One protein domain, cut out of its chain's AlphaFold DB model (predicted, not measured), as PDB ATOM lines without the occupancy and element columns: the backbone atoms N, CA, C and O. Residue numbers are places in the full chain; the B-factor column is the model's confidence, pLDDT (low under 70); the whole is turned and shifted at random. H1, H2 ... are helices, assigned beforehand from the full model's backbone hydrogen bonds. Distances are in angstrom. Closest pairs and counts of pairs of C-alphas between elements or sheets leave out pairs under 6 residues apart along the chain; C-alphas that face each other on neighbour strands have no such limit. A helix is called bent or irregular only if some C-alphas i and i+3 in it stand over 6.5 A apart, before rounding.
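This is residues 354 to 420 of the 704 residues of an uncharacterized protein of Onchocerca flexuosa (UniProt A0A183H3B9). Two long helices, H3 and H4, run side by side and opposite ways with few contacts between them, while the shorter H1 crosses H3 about perpendicularly near Val 389 and H2 packs on the first residues of H3. H1 is apart from H4, and H2 comes near H4 with Tyr 368. The printed part has 67 residues with four named helices, H1, H2, H3 and H4 in that order along the chain, and no named strand; the class is all helix. The whole is compact, with a radius of gyration of the C-alphas of 11.2 A, and spans 35 by 25 by 17 A.

H1, residues 354 to 363, begins with C-alpha 354 at (150.464, 301.509, 191.787) and is 14.5 A long from first to last C-alpha. H2, residues 368 to 378, is 15.5 A long. H3, residues 382 to 396, is 21.1 A long and begins with C-alpha 382 at (157.205, 311.028, 188.000); it is neither bent nor irregular, but only just: C-alphas 391 and 394 are 6.1 A apart. H4, residues 400 to 416, is 25.0 A long and ends with C-alpha 416 at (164.468, 309.480, 179.208). H4 is irregular: C-alphas 401 and 404 are 7.1 A apart, and its line is a rough one.

H3 is the hub, touching H1, H2 and H4. H1 and H3 touch with 13 pairs of C-alphas within 8 A, the closest being those of Val 358 and Val 389, 5.1 A apart, and they stand about perpendicular at 79 degrees. H2 touches H3 with residues 382 to 386 of H3 alone; the closest C-alphas are those of Ala 375 and Thr 382, 5.2 A apart, and the tilt of 70.4 degrees is only just about perpendicular. Residues 386 to 390 of H3 and 410 to 414 of H4 only just touch, with 3 pairs of C-alphas within 8 A; the closest C-alphas are those of Leu 390 and Leu 410, 6.5 A apart. H3 and H4 form a helical hairpin at a shallow tilt of 9 degrees, opposite ways. H1 and H2 form another helical hairpin and only just touch, with 3 pairs within 8 A, the closest C-alphas being those of Val 361 and Cys 371, 6.8 A apart; they run opposite ways at a steep tilt of 35.2 degrees, only just past shallow. H2 and H4 are close but not clearly touching, the closest C-alphas being those of Tyr 368 and Leu 413, 5.7 A apart, and H1 and H4 are apart. The helix packing is mostly crossed, with 1 of the 4 touching pairs at a shallow tilt. In H1 and H2 each O i to N i+4 pair is within hydrogen-bond range, against 9 of 11 in H3 and 11 of 13 in H4.

The two C-alphas farthest apart are those of Arg 379 and Met 401, at 35.4 A. The printed part has no cut, and the three links are tight. The mean pLDDT of the printed part is 84.1, and the model's confidence is under 70 at residues 395 to 401.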
ATOM      1  N   ARG A 354     149.130 301.812 192.326       86.62
ATOM      2  CA  ARG A 354     150.464 301.509 191.787       86.62
ATOM      3  C   ARG A 354     150.414 300.458 190.677       86.62
ATOM      4  O   ARG A 354     150.865 300.732 189.571       86.62
ATOM      5  N   GLU A 355     149.827 299.292 190.939       85.56
ATOM      6  CA  GLU A 355     149.733 298.220 189.941       85.56
ATOM      7  C   GLU A 355     148.917 298.629 188.710       85.56
ATOM      8  O   GLU A 355     149.238 298.224 187.593       85.56
ATOM      9  N   ILE A 356     147.848 299.409 188.889       83.62
ATOM     10  CA  ILE A 356     147.010 299.852 187.769       83.62
ATOM     11  C   ILE A 356     147.788 300.825 186.879       83.62
ATOM     12  O   ILE A 356     147.786 300.654 185.660       83.62
ATOM     13  N   LEU A 357     148.507 301.781 187.473       85.88
ATOM     14  CA  LEU A 357     149.333 302.731 186.726       85.88
ATOM     15  C   LEU A 357     150.478 302.031 185.983       85.88
ATOM     16  O   LEU A 357     150.707 302.328 184.812       85.88
ATOM     17  N   VAL A 358     151.144 301.052 186.609       87.44
ATOM     18  CA  VAL A 358     152.191 300.258 185.943       87.44
ATOM     19  C   VAL A 358     151.630 299.502 184.737       87.44
ATOM     20  O   VAL A 358     152.194 299.574 183.648       87.44
ATOM     21  N   ASN A 359     150.484 298.828 184.892       84.62
ATOM     22  CA  ASN A 359     149.837 298.120 183.782       84.62
ATOM     23  C   ASN A 359     149.394 299.069 182.660       84.62
ATOM     24  O   ASN A 359     149.428 298.695 181.488       84.62
ATOM     25  N   PHE A 360     148.966 300.284 183.003       81.88
ATOM     26  CA  PHE A 360     148.591 301.294 182.021       81.88
ATOM     27  C   PHE A 360     149.800 301.763 181.198       81.88
ATOM     28  O   PHE A 360     149.742 301.746 179.970       81.88
ATOM     29  N   VAL A 361     150.917 302.087 181.857       86.25
ATOM     30  CA  VAL A 361     152.178 302.454 181.188       86.25
ATOM     31  C   VAL A 361     152.695 301.308 180.311       86.25
ATOM     32  O   VAL A 361     153.137 301.548 179.189       86.25
ATOM     33  N   ALA A 362     152.574 300.059 180.772       84.75
ATOM     34  CA  ALA A 362     152.968 298.884 179.997       84.75
ATOM     35  C   ALA A 362     152.147 298.711 178.704       84.75
ATOM     36  O   ALA A 362     152.705 298.369 177.664       84.75
ATOM     37  N   LYS A 363     150.833 298.991 178.730       82.19
ATOM     38  CA  LYS A 363     149.973 298.970 177.525       82.19
ATOM     39  C   LYS A 363     150.322 300.063 176.513       82.19
ATOM     40  O   LYS A 363     149.995 299.929 175.338       82.19
ATOM     41  N   LEU A 364     150.966 301.128 176.975       82.75
ATOM     42  CA  LEU A 364     151.362 302.293 176.189       82.75
ATOM     43  C   LEU A 364     152.870 302.341 175.912       82.75
ATOM     44  O   LEU A 364     153.459 303.403 175.715       82.75
ATOM     45  N   ASP A 365     153.482 301.164 175.886       85.06
ATOM     46  CA  ASP A 365     154.852 300.944 175.447       85.06
ATOM     47  C   ASP A 365     155.938 301.671 176.251       85.06
ATOM     48  O   ASP A 365     156.997 301.999 175.722       85.06
ATOM     49  N   TYR A 366     155.692 301.894 177.548       88.88
ATOM     50  CA  TYR A 366     156.680 302.451 178.482       88.88
ATOM     51  C   TYR A 366     157.186 303.852 178.101       88.88
ATOM     52  O   TYR A 366     158.333 304.198 178.363       88.88
ATOM     53  N   ASN A 367     156.341 304.687 177.494       87.44
ATOM     54  CA  ASN A 367     156.723 306.038 177.083       87.44
ATOM     55  C   ASN A 367     156.822 307.016 178.276       87.44
ATOM     56  O   ASN A 367     155.872 307.167 179.051       87.44
ATOM     57  N   TYR A 368     157.930 307.757 178.380       90.25
ATOM     58  CA  TYR A 368     158.154 308.721 179.465       90.25
ATOM     59  C   TYR A 368     157.137 309.879 179.504       90.25
ATOM     60  O   TYR A 368     156.693 310.275 180.583       90.25
ATOM     61  N   ASN A 369     156.679 310.385 178.352       88.12
ATOM     62  CA  ASN A 369     155.674 311.460 178.301       88.12
ATOM     63  C   ASN A 369     154.327 311.016 178.894       88.12
ATOM     64  O   ASN A 369     153.585 311.814 179.477       88.12
ATOM     65  N   ILE A 370     154.023 309.722 178.773       85.62
ATOM     66  CA  ILE A 370     152.826 309.112 179.348       85.62
ATOM     67  C   ILE A 370     152.995 309.010 180.862       85.62
ATOM     68  O   ILE A 370     152.093 309.417 181.590       85.62
ATOM     69  N   CYS A 371     154.170 308.591 181.346       88.12
ATOM     70  CA  CYS A 371     154.498 308.628 182.773       88.12
ATOM     71  C   CYS A 371     154.351 310.038 183.361       88.12
ATOM     72  O   CYS A 371     153.715 310.188 184.399       88.12
ATOM     73  N   MET A 372     154.865 311.073 182.689       87.56
ATOM     74  CA  MET A 372     154.724 312.475 183.116       87.56
ATOM     75  C   MET A 372     153.259 312.896 183.250       87.56
ATOM     76  O   MET A 372     152.855 313.474 184.258       87.56
ATOM     77  N   SER A 373     152.448 312.571 182.250       83.19
ATOM     78  CA  SER A 373     151.050 312.996 182.210       83.19
ATOM     79  C   SER A 373     150.183 312.240 183.216       83.19
ATOM     80  O   SER A 373     149.337 312.834 183.887       83.19
ATOM     81  N   VAL A 374     150.431 310.938 183.387       83.31
ATOM     82  CA  VAL A 374     149.817 310.125 184.444       83.31
ATOM     83  C   VAL A 374     150.235 310.648 185.820       83.31
ATOM     84  O   VAL A 374     149.380 310.846 186.681       83.31
ATOM     85  N   ALA A 375     151.520 310.945 186.021       86.44
ATOM     86  CA  ALA A 375     152.026 311.470 187.285       86.44
ATOM     87  C   ALA A 375     151.383 312.819 187.647       86.44
ATOM     88  O   ALA A 375     150.912 312.997 188.771       86.44
ATOM     89  N   GLN A 376     151.255 313.722 186.670       85.06
ATOM     90  CA  GLN A 376     150.549 314.995 186.826       85.06
ATOM     91  C   GLN A 376     149.066 314.794 187.172       85.06
ATOM     92  O   GLN A 376     148.542 315.490 188.042       85.06
ATOM     93  N   THR A 377     148.406 313.826 186.530       79.00
ATOM     94  CA  THR A 377     146.981 313.520 186.738       79.00
ATOM     95  C   THR A 377     146.696 313.093 188.182       79.00
ATOM     96  O   THR A 377     145.765 313.610 188.794       79.00
ATOM     97  N   PHE A 378     147.530 312.218 188.757       78.75
ATOM     98  CA  PHE A 378     147.374 311.732 190.140       78.75
ATOM     99  C   PHE A 378     148.162 312.533 191.180       78.75
ATOM    100  O   PHE A 378     148.175 312.157 192.350       78.75
ATOM    101  N   ARG A 379     148.826 313.627 190.777       83.62
ATOM    102  CA  ARG A 379     149.696 314.440 191.647       83.62
ATOM    103  C   ARG A 379     150.767 313.610 192.375       83.62
ATOM    104  O   ARG A 379     151.083 313.872 193.533       83.62
ATOM    105  N   ILE A 380     151.324 312.612 191.693       87.38
ATOM    106  CA  ILE A 380     152.431 311.779 192.187       87.38
ATOM    107  C   ILE A 380     153.752 312.220 191.547       87.38
ATOM    108  O   ILE A 380     153.754 312.858 190.496       87.38
ATOM    109  N   SER A 381     154.888 311.870 192.158       89.81
ATOM    110  CA  SER A 381     156.192 312.126 191.539       89.81
ATOM    111  C   SER A 381     156.401 311.226 190.319       89.81
ATOM    112  O   SER A 381     156.221 310.007 190.398       89.81
ATOM    113  N   THR A 382     156.846 311.802 189.198       90.69
ATOM    114  CA  THR A 382     157.205 311.028 188.000       90.69
ATOM    115  C   THR A 382     158.335 310.040 188.290       90.69
ATOM    116  O   THR A 382     158.285 308.914 187.800       90.69
ATOM    117  N   SER A 383     159.317 310.415 189.122       89.50
ATOM    118  CA  SER A 383     160.424 309.524 189.507       89.50
ATOM    119  C   SER A 383     159.917 308.260 190.198       89.50
ATOM    120  O   SER A 383     160.354 307.154 189.888       89.50
ATOM    121  N   ASP A 384     158.940 308.416 191.091       90.12
ATOM    122  CA  ASP A 384     158.381 307.310 191.864       90.12
ATOM    123  C   ASP A 384     157.560 306.389 190.960       90.12
ATOM    124  O   ASP A 384     157.627 305.166 191.091       90.12
ATOM    125  N   LEU A 385     156.814 306.958 190.004       90.69
ATOM    126  CA  LEU A 385     156.086 306.178 189.006       90.69
ATOM    127  C   LEU A 385     157.042 305.371 188.121       90.69
ATOM    128  O   LEU A 385     156.826 304.172 187.957       90.69
ATOM    129  N   VAL A 386     158.108 305.989 187.601       92.31
ATOM    130  CA  VAL A 386     159.126 305.291 186.796       92.31
ATOM    131  C   VAL A 386     159.763 304.164 187.607       92.31
ATOM    132  O   VAL A 386     159.825 303.031 187.132       92.31
ATOM    133  N   GLN A 387     160.135 304.415 188.863       89.88
ATOM    134  CA  GLN A 387     160.703 303.383 189.732       89.88
ATOM    135  C   GLN A 387     159.723 302.225 189.991       89.88
ATOM    136  O   GLN A 387     160.129 301.061 190.017       89.88
ATOM    137  N   ASN A 388     158.429 302.516 190.167       90.25
ATOM    138  CA  ASN A 388     157.392 301.493 190.306       90.25
ATOM    139  C   ASN A 388     157.246 300.663 189.024       90.25
ATOM    140  O   ASN A 388     157.195 299.438 189.106       90.25
ATOM    141  N   VAL A 389     157.247 301.307 187.850       91.38
ATOM    142  CA  VAL A 389     157.201 300.629 186.543       91.38
ATOM    143  C   VAL A 389     158.398 299.696 186.384       91.38
ATOM    144  O   VAL A 389     158.206 298.524 186.064       91.38
ATOM    145  N   LEU A 390     159.609 300.170 186.678       89.19
ATOM    146  CA  LEU A 390     160.829 299.364 186.611       89.19
ATOM    147  C   LEU A 390     160.769 298.145 187.548       89.19
ATOM    148  O   LEU A 390     161.090 297.027 187.146       89.19
ATOM    149  N   ASN A 391     160.346 298.331 188.800       86.44
ATOM    150  CA  ASN A 391     160.309 297.252 189.791       86.44
ATOM    151  C   ASN A 391     159.221 296.204 189.502       86.44
ATOM    152  O   ASN A 391     159.479 295.004 189.616       86.44
ATOM    153  N   ASP A 392     158.014 296.639 189.140       85.12
ATOM    154  CA  ASP A 392     156.848 295.754 189.086       85.12
ATOM    155  C   ASP A 392     156.714 295.062 187.726       85.12
ATOM    156  O   ASP A 392     156.325 293.891 187.664       85.12
ATOM    157  N   THR A 393     157.100 295.735 186.636       83.44
ATOM    158  CA  THR A 393     157.030 295.156 185.284       83.44
ATOM    159  C   THR A 393     157.923 293.927 185.186       83.44
ATOM    160  O   THR A 393     157.463 292.872 184.757       83.44
ATOM    161  N   PHE A 394     159.169 294.020 185.659       72.31
ATOM    162  CA  PHE A 394     160.128 292.921 185.544       72.31
ATOM    163  C   PHE A 394     159.698 291.680 186.343       72.31
ATOM    164  O   PHE A 394     159.921 290.556 185.903       72.31
ATOM    165  N   SER A 395     159.000 291.872 187.471       68.94
ATOM    166  CA  SER A 395     158.449 290.773 188.278       68.94
ATOM    167  C   SER A 395     157.323 289.992 187.578       68.94
ATOM    168  O   SER A 395     157.046 288.847 187.931       68.94
ATOM    169  N   THR A 396     156.686 290.601 186.572       67.00
ATOM    170  CA  THR A 396     155.474 290.082 185.918       67.00
ATOM    171  C   THR A 396     155.775 289.360 184.594       67.00
ATOM    172  O   THR A 396     154.921 288.642 184.073       67.00
ATOM    173  N   ILE A 397     156.983 289.508 184.038       67.00
ATOM    174  CA  ILE A 397     157.369 288.904 182.753       67.00
ATOM    175  C   ILE A 397     157.605 287.396 182.938       67.00
ATOM    176  O   ILE A 397     158.610 286.976 183.502       67.00
ATOM    177  N   GLN A 398     156.672 286.574 182.447       57.31
ATOM    178  CA  GLN A 398     156.767 285.104 182.484       57.31
ATOM    179  C   GLN A 398     157.324 284.489 181.184       57.31
ATOM    180  O   GLN A 398     157.800 283.355 181.205       57.31
ATOM    181  N   ASN A 399     157.286 285.217 180.060       62.91
ATOM    182  CA  ASN A 399     157.744 284.739 178.751       62.91
ATOM    183  C   ASN A 399     159.142 285.272 178.408       62.91
ATOM    184  O   ASN A 399     159.335 286.477 178.264       62.91
ATOM    185  N   PHE A 400     160.090 284.358 178.185       58.09
ATOM    186  CA  PHE A 400     161.485 284.678 177.853       58.09
ATOM    187  C   PHE A 400     161.666 285.417 176.513       58.09
ATOM    188  O   PHE A 400     162.613 286.182 176.377       58.09
ATOM    189  N   MET A 401     160.776 285.221 175.530       58.59
ATOM    190  CA  MET A 401     160.937 285.805 174.185       58.59
ATOM    191  C   MET A 401     160.691 287.324 174.139       58.59
ATOM    192  O   MET A 401     161.333 288.014 173.355       58.59
ATOM    193  N   ASP A 402     159.814 287.855 174.997       70.81
ATOM    194  CA  ASP A 402     159.501 289.293 175.049       70.81
ATOM    195  C   ASP A 402     160.384 290.054 176.051       70.81
ATOM    196  O   ASP A 402     160.360 291.284 176.119       70.81
ATOM    197  N   GLN A 403     161.179 289.328 176.841       78.62
ATOM    198  CA  GLN A 403     161.916 289.882 177.971       78.62
ATOM    199  C   GLN A 403     162.996 290.878 177.535       78.62
ATOM    200  O   GLN A 403     163.137 291.924 178.160       78.62
ATOM    201  N   GLU A 404     163.721 290.597 176.450       80.31
ATOM    202  CA  GLU A 404     164.783 291.478 175.943       80.31
ATOM    203  C   GLU A 404     164.213 292.761 175.314       80.31
ATOM    204  O   GLU A 404     164.731 293.856 175.531       80.31
ATOM    205  N   ILE A 405     163.085 292.649 174.605       84.44
ATOM    206  CA  ILE A 405     162.390 293.799 174.010       84.44
ATOM    207  C   ILE A 405     161.868 294.724 175.112       84.44
ATOM    208  O   ILE A 405     162.076 295.936 175.052       84.44
ATOM    209  N   ILE A 406     161.203 294.160 176.124       86.12
ATOM    210  CA  ILE A 406     160.675 294.940 177.248       86.12
ATOM    211  C   ILE A 406     161.824 295.547 178.057       86.12
ATOM    212  O   ILE A 406     161.750 296.718 178.414       86.12
ATOM    213  N   LEU A 407     162.905 294.800 178.299       87.44
ATOM    214  CA  LEU A 407     164.085 295.310 178.998       87.44
ATOM    215  C   LEU A 407     164.675 296.536 178.293       87.44
ATOM    216  O   LEU A 407     164.914 297.544 178.952       87.44
ATOM    217  N   ASN A 408     164.846 296.487 176.969       88.06
ATOM    218  CA  ASN A 408     165.337 297.636 176.204       88.06
ATOM    219  C   ASN A 408     164.406 298.849 176.348       88.06
ATOM    220  O   ASN A 408     164.877 299.962 176.571       88.06
ATOM    221  N   LYS A 409     163.084 298.645 176.309       90.00
ATOM    222  CA  LYS A 409     162.105 299.725 176.521       90.00
ATOM    223  C   LYS A 409     162.180 300.319 177.929       90.00
ATOM    224  O   LYS A 409     162.114 301.534 178.075       90.00
ATOM    225  N   LEU A 410     162.369 299.489 178.953       90.94
ATOM    226  CA  LEU A 410     162.535 299.942 180.338       90.94
ATOM    227  C   LEU A 410     163.841 300.724 180.541       90.94
ATOM    228  O   LEU A 410     163.841 301.728 181.250       90.94
ATOM    229  N   ILE A 411     164.934 300.299 179.900       90.69
ATOM    230  CA  ILE A 411     166.207 301.031 179.906       90.69
ATOM    231  C   ILE A 411     166.022 302.407 179.256       90.69
ATOM    232  O   ILE A 411     166.421 303.408 179.844       90.69
ATOM    233  N   HIS A 412     165.363 302.481 178.096       90.94
ATOM    234  CA  HIS A 412     165.060 303.761 177.451       90.94
ATOM    235  C   HIS A 412     164.166 304.657 178.316       90.94
ATOM    236  O   HIS A 412     164.499 305.821 178.503       90.94
ATOM    237  N   LEU A 413     163.111 304.111 178.931       93.25
ATOM    238  CA  LEU A 413     162.269 304.858 179.875       93.25
ATOM    239  C   LEU A 413     163.094 305.456 181.027       93.25
ATOM    240  O   LEU A 413     162.878 306.603 181.419       93.25
ATOM    241  N   ALA A 414     164.031 304.684 181.578       91.69
ATOM    242  CA  ALA A 414     164.898 305.144 182.652       91.69
ATOM    243  C   ALA A 414     165.838 306.275 182.200       91.69
ATOM    244  O   ALA A 414     165.964 307.281 182.903       91.69
ATOM    245  N   LEU A 415     166.448 306.146 181.019       90.38
ATOM    246  CA  LEU A 415     167.312 307.178 180.439       90.38
ATOM    247  C   LEU A 415     166.532 308.463 180.129       90.38
ATOM    248  O   LEU A 415     166.955 309.544 180.536       90.38
ATOM    249  N   ASP A 416     165.354 308.347 179.510       91.56
ATOM    250  CA  ASP A 416     164.468 309.480 179.208       91.56
ATOM    251  C   ASP A 416     164.020 310.209 180.486       91.56
ATOM    252  O   ASP A 416     163.841 311.428 180.492       91.56
ATOM    253  N   SER A 417     163.899 309.479 181.601       90.25
ATOM    254  CA  SER A 417     163.581 310.051 182.912       90.25
ATOM    255  C   SER A 417     164.744 310.774 183.600       90.25
ATOM    256  O   SER A 417     164.567 311.279 184.708       90.25
ATOM    257  N   SER A 418     165.916 310.849 182.956       88.69
ATOM    258  CA  SER A 418     167.157 311.391 183.530       88.69
ATOM    259  C   SER A 418     167.618 310.653 184.795       88.69
ATOM    260  O   SER A 418     168.200 311.255 185.698       88.69
ATOM    261  N   MET A 419     167.339 309.348 184.883       89.19
ATOM    262  CA  MET A 419     167.822 308.512 185.979       89.19
ATOM    263  C   MET A 419     169.344 308.371 185.901       89.19
ATOM    264  O   MET A 419     169.901 308.205 184.815       89.19
ATOM    265  N   ASP A 420     170.027 308.418 187.046       88.56
ATOM    266  CA  ASP A 420     171.480 308.300 187.056       88.56
ATOM    267  C   ASP A 420     171.935 306.898 186.613       88.56
ATOM    268  O   ASP A 420     171.312 305.870 186.912       88.56
TER     269      ASP A 420